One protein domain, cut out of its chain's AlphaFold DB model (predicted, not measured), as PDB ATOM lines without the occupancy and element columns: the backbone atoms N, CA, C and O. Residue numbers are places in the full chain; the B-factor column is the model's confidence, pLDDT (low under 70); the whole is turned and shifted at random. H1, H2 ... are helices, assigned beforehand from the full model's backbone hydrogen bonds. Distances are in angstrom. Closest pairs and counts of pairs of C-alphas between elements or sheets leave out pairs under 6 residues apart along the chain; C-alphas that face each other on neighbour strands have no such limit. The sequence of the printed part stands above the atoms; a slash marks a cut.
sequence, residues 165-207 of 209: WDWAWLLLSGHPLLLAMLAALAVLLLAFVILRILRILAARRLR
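What this domain is: This is residues 165 to 207 of the 209 residues of the protein "Cyclic di-GMP-binding protein" of Chromobacterium violaceum (UniProt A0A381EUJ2). One long helix, H2, makes the length of an L, and the short helix H1 is its foot, turned off at a corner where the two meet near their ends. Beyond that corner both arms stand free. The printed part has 43 residues with two named helices, H1 then H2, and no named strand: all helix. It is extended, with a radius of gyration of the C-alphas of 17.3 A and spans of 53 by 18 by 6 A.

Where its parts are: H2, residues 176 to 205, runs 43.5 A from C-alpha 176 at (232.740, 232.616, 241.860) to C-alpha 205 at (270.370, 210.862, 244.395). H1, residues 165 to 174, runs 14.4 A from C-alpha 165 at (239.887, 248.507, 241.779).

How they stand to each other: H2 and H1 are close but not clearly touching, with the C-alphas of Leu 179 and Leu 172 the closest at 6.8 A. Their lines are about perpendicular, at 85 degrees. In H1 and H2 every O i to N i+4 pair is within hydrogen-bond range.

The domain as a whole: The C-alphas farthest apart, of Asp 166 and Arg 207, are 53.9 A apart. The printed part has no cut, and the link from H1 to H2 is tight. The pLDDT is under 70 at residues 165 to 179 and 204 to 207.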
ATOM      1  N   TRP A 165     239.753 249.607 240.830       50.25
ATOM      2  CA  TRP A 165     239.887 248.507 241.779       50.25
ATOM      3  C   TRP A 165     238.546 247.945 242.282       50.25
ATOM      4  O   TRP A 165     238.412 246.729 242.404       50.25
ATOM      5  N   ASP A 166     237.527 248.787 242.482       53.56
ATOM      6  CA  ASP A 166     236.190 248.327 242.884       53.56
ATOM      7  C   ASP A 166     235.497 247.587 241.737       53.56
ATOM      8  O   ASP A 166     234.790 246.610 241.962       53.56
ATOM      9  N   TRP A 167     235.780 247.979 240.489       52.56
ATOM     10  CA  TRP A 167     235.371 247.225 239.301       52.56
ATOM     11  C   TRP A 167     235.993 245.829 239.267       52.56
ATOM     12  O   TRP A 167     235.300 244.856 238.974       52.56
ATOM     13  N   ALA A 168     237.282 245.712 239.601       54.97
ATOM     14  CA  ALA A 168     237.952 244.421 239.681       54.97
ATOM     15  C   ALA A 168     237.339 243.546 240.782       54.97
ATOM     16  O   ALA A 168     237.085 242.369 240.540       54.97
ATOM     17  N   TRP A 169     237.036 244.118 241.951       54.88
ATOM     18  CA  TRP A 169     236.394 243.403 243.056       54.88
ATOM     19  C   TRP A 169     234.951 242.986 242.738       54.88
ATOM     20  O   TRP A 169     234.551 241.871 243.062       54.88
ATOM     21  N   LEU A 170     234.192 243.834 242.038       50.44
ATOM     22  CA  LEU A 170     232.813 243.563 241.623       50.44
ATOM     23  C   LEU A 170     232.739 242.454 240.563       50.44
ATOM     24  O   LEU A 170     231.897 241.560 240.653       50.44
ATOM     25  N   LEU A 171     233.664 242.454 239.596       54.56
ATOM     26  CA  LEU A 171     233.800 241.352 238.636       54.56
ATOM     27  C   LEU A 171     234.211 240.049 239.338       54.56
ATOM     28  O   LEU A 171     233.796 238.962 238.933       54.56
ATOM     29  N   LEU A 172     235.000 240.158 240.411       51.81
ATOM     30  CA  LEU A 172     235.452 239.023 241.206       51.81
ATOM     31  C   LEU A 172     234.331 238.447 242.085       51.81
ATOM     32  O   LEU A 172     234.223 237.228 242.199       51.81
ATOM     33  N   SER A 173     233.455 239.285 242.653       50.50
ATOM     34  CA  SER A 173     232.336 238.824 243.487       50.50
ATOM     35  C   SER A 173     231.167 238.264 242.669       50.50
ATOM     36  O   SER A 173     230.431 237.415 243.166       50.50
ATOM     37  N   GLY A 174     230.990 238.711 241.419       55.84
ATOM     38  CA  GLY A 174     229.939 238.226 240.516       55.84
ATOM     39  C   GLY A 174     230.237 236.881 239.837       55.84
ATOM     40  O   GLY A 174     229.317 236.228 239.348       55.84
ATOM     41  N   HIS A 175     231.500 236.432 239.817       58.50
ATOM     42  CA  HIS A 175     231.917 235.216 239.106       58.50
ATOM     43  C   HIS A 175     232.724 234.244 239.989       58.50
ATOM     44  O   HIS A 175     233.906 233.992 239.720       58.50
ATOM     45  N   PRO A 176     232.090 233.604 240.993       63.06
ATOM     46  CA  PRO A 176     232.740 232.616 241.860       63.06
ATOM     47  C   PRO A 176     233.385 231.450 241.088       63.06
ATOM     48  O   PRO A 176     234.373 230.887 241.552       63.06
ATOM     49  N   LEU A 177     232.903 231.122 239.879       66.81
ATOM     50  CA  LEU A 177     233.535 230.116 239.012       66.81
ATOM     51  C   LEU A 177     234.910 230.539 238.467       66.81
ATOM     52  O   LEU A 177     235.799 229.695 238.388       66.81
ATOM     53  N   LEU A 178     235.111 231.810 238.092       66.00
ATOM     54  CA  LEU A 178     236.415 232.287 237.604       66.00
ATOM     55  C   LEU A 178     237.434 232.320 238.743       66.00
ATOM     56  O   LEU A 178     238.579 231.913 238.560       66.00
ATOM     57  N   LEU A 179     236.990 232.723 239.935       68.94
ATOM     58  CA  LEU A 179     237.774 232.660 241.167       68.94
ATOM     59  C   LEU A 179     238.164 231.216 241.505       68.94
ATOM     60  O   LEU A 179     239.331 230.942 241.772       68.94
ATOM     61  N   ALA A 180     237.212 230.282 241.422       70.94
ATOM     62  CA  ALA A 180     237.467 228.861 241.633       70.94
ATOM     63  C   ALA A 180     238.444 228.291 240.594       70.94
ATOM     64  O   ALA A 180     239.353 227.551 240.960       70.94
ATOM     65  N   MET A 181     238.311 228.663 239.316       79.12
ATOM     66  CA  MET A 181     239.229 228.232 238.259       79.12
ATOM     67  C   MET A 181     240.640 228.789 238.478       79.12
ATOM     68  O   MET A 181     241.614 228.047 238.365       79.12
ATOM     69  N   LEU A 182     240.763 230.071 238.831       79.44
ATOM     70  CA  LEU A 182     242.048 230.715 239.088       79.44
ATOM     71  C   LEU A 182     242.724 230.132 240.333       79.44
ATOM     72  O   LEU A 182     243.917 229.836 240.304       79.44
ATOM     73  N   ALA A 183     241.959 229.909 241.403       80.88
ATOM     74  CA  ALA A 183     242.441 229.252 242.612       80.88
ATOM     75  C   ALA A 183     242.878 227.807 242.327       80.88
ATOM     76  O   ALA A 183     243.970 227.407 242.727       80.88
ATOM     77  N   ALA A 184     242.081 227.040 241.576       84.62
ATOM     78  CA  ALA A 184     242.438 225.686 241.160       84.62
ATOM     79  C   ALA A 184     243.721 225.675 240.317       84.62
ATOM     80  O   ALA A 184     244.607 224.856 240.556       84.62
ATOM     81  N   LEU A 185     243.863 226.617 239.380       88.81
ATOM     82  CA  LEU A 185     245.062 226.756 238.558       88.81
ATOM     83  C   LEU A 185     246.290 227.119 239.402       88.81
ATOM     84  O   LEU A 185     247.356 226.539 239.207       88.81
ATOM     85  N   ALA A 186     246.142 228.023 240.373       89.50
ATOM     86  CA  ALA A 186     247.210 228.396 241.294       89.50
ATOM     87  C   ALA A 186     247.677 227.202 242.143       89.50
ATOM     88  O   ALA A 186     248.879 226.961 242.263       89.50
ATOM     89  N   VAL A 187     246.741 226.406 242.673       92.69
ATOM     90  CA  VAL A 187     247.053 225.181 243.427       92.69
ATOM     91  C   VAL A 187     247.754 224.152 242.539       92.69
ATOM     92  O   VAL A 187     248.744 223.553 242.958       92.69
ATOM     93  N   LEU A 188     247.291 223.969 241.300       93.50
ATOM     94  CA  LEU A 188     247.873 223.017 240.352       93.50
ATOM     95  C   LEU A 188     249.297 223.427 239.955       93.50
ATOM     96  O   LEU A 188     250.195 222.587 239.942       93.50
ATOM     97  N   LEU A 189     249.534 224.719 239.714       94.06
ATOM     98  CA  LEU A 189     250.872 225.255 239.465       94.06
ATOM     99  C   LEU A 189     251.794 225.055 240.667       94.06
ATOM    100  O   LEU A 189     252.925 224.602 240.493       94.06
ATOM    101  N   LEU A 190     251.317 225.331 241.882       91.50
ATOM    102  CA  LEU A 190     252.108 225.140 243.095       91.50
ATOM    103  C   LEU A 190     252.478 223.663 243.291       91.50
ATOM    104  O   LEU A 190     253.647 223.335 243.505       91.50
ATOM    105  N   ALA A 191     251.506 222.762 243.137       91.56
ATOM    106  CA  ALA A 191     251.729 221.323 243.188       91.56
ATOM    107  C   ALA A 191     252.727 220.871 242.112       91.56
ATOM    108  O   ALA A 191     253.646 220.101 242.394       91.56
ATOM    109  N   PHE A 192     252.602 221.389 240.888       93.56
ATOM    110  CA  PHE A 192     253.514 221.083 239.792       93.56
ATOM    111  C   PHE A 192     254.946 221.547 240.082       93.56
ATOM    112  O   PHE A 192     255.891 220.791 239.845       93.56
ATOM    113  N   VAL A 193     255.122 222.751 240.632       92.44
ATOM    114  CA  VAL A 193     256.432 223.288 241.027       92.44
ATOM    115  C   VAL A 193     257.064 222.429 242.121       92.44
ATOM    116  O   VAL A 193     258.223 222.036 241.989       92.44
ATOM    117  N   ILE A 194     256.302 222.057 243.153       91.25
ATOM    118  CA  ILE A 194     256.779 221.181 244.233       91.25
ATOM    119  C   ILE A 194     257.205 219.819 243.673       91.25
ATOM    120  O   ILE A 194     258.309 219.349 243.954       91.25
ATOM    121  N   LEU A 195     256.384 219.205 242.818       86.38
ATOM    122  CA  LEU A 195     256.716 217.934 242.170       86.38
ATOM    123  C   LEU A 195     257.950 218.049 241.270       86.38
ATOM    124  O   LEU A 195     258.769 217.131 241.228       86.38
ATOM    125  N   ARG A 196     258.122 219.169 240.560       89.12
ATOM    126  CA  ARG A 196     259.323 219.446 239.763       89.12
ATOM    127  C   ARG A 196     260.570 219.510 240.635       89.12
ATOM    128  O   ARG A 196     261.563 218.872 240.292       89.12
ATOM    129  N   ILE A 197     260.509 220.228 241.754       87.31
ATOM    130  CA  ILE A 197     261.620 220.360 242.705       87.31
ATOM    131  C   ILE A 197     261.977 218.987 243.288       87.31
ATOM    132  O   ILE A 197     263.137 218.579 243.224       87.31
ATOM    133  N   LEU A 198     260.980 218.225 243.751       84.94
ATOM    134  CA  LEU A 198     261.174 216.870 244.275       84.94
ATOM    135  C   LEU A 198     261.762 215.916 243.228       84.94
ATOM    136  O   LEU A 198     262.663 215.146 243.549       84.94
ATOM    137  N   ARG A 199     261.321 215.988 241.965       80.06
ATOM    138  CA  ARG A 199     261.890 215.176 240.872       80.06
ATOM    139  C   ARG A 199     263.347 215.527 240.585       80.06
ATOM    140  O   ARG A 199     264.137 214.621 240.337       80.06
ATOM    141  N   ILE A 200     263.722 216.806 240.637       80.06
ATOM    142  CA  ILE A 200     265.116 217.237 240.448       80.06
ATOM    143  C   ILE A 200     265.992 216.746 241.609       80.06
ATOM    144  O   ILE A 200     267.088 216.243 241.374       80.06
ATOM    145  N   LEU A 201     265.504 216.840 242.848       75.31
ATOM    146  CA  LEU A 201     266.207 216.346 244.038       75.31
ATOM    147  C   LEU A 201     266.351 214.816 244.028       75.31
ATOM    148  O   LEU A 201     267.434 214.300 244.291       75.31
ATOM    149  N   ALA A 202     265.302 214.084 243.645       73.12
ATOM    150  CA  ALA A 202     265.343 212.627 243.520       73.12
ATOM    151  C   ALA A 202     266.291 212.159 242.401       73.12
ATOM    152  O   ALA A 202     266.982 211.156 242.562       73.12
ATOM    153  N   ALA A 203     266.375 212.900 241.291       70.56
ATOM    154  CA  ALA A 203     267.304 212.602 240.202       70.56
ATOM    155  C   ALA A 203     268.776 212.848 240.578       70.56
ATOM    156  O   ALA A 203     269.661 212.207 240.013       70.56
ATOM    157  N   ARG A 204     269.056 213.735 241.544       67.25
ATOM    158  CA  ARG A 204     270.420 213.942 242.063       67.25
ATOM    159  C   ARG A 204     270.919 212.744 242.871       67.25
ATOM    160  O   ARG A 204     272.081 212.386 242.741       67.25
ATOM    161  N   ARG A 205     270.034 212.064 243.606       62.25
ATOM    162  CA  ARG A 205     270.370 210.862 244.395       62.25
ATOM    163  C   ARG A 205     270.851 209.675 243.546       62.25
ATOM    164  O   ARG A 205     271.618 208.862 244.039       62.25
ATOM    165  N   LEU A 206     270.407 209.553 242.295       60.16
ATOM    166  CA  LEU A 206     270.769 208.433 241.409       60.16
ATOM    167  C   LEU A 206     272.081 208.657 240.637       60.16
ATOM    168  O   LEU A 206     272.445 207.836 239.804       60.16
ATOM    169  N   ARG A 207     272.774 209.778 240.876       54.06
ATOM    170  CA  ARG A 207     274.084 210.088 240.275       54.06
ATOM    171  C   ARG A 207     275.264 209.893 241.231       54.06
ATOM    172  O   ARG A 207     276.392 210.129 240.814       54.06
TER     173      ARG A 207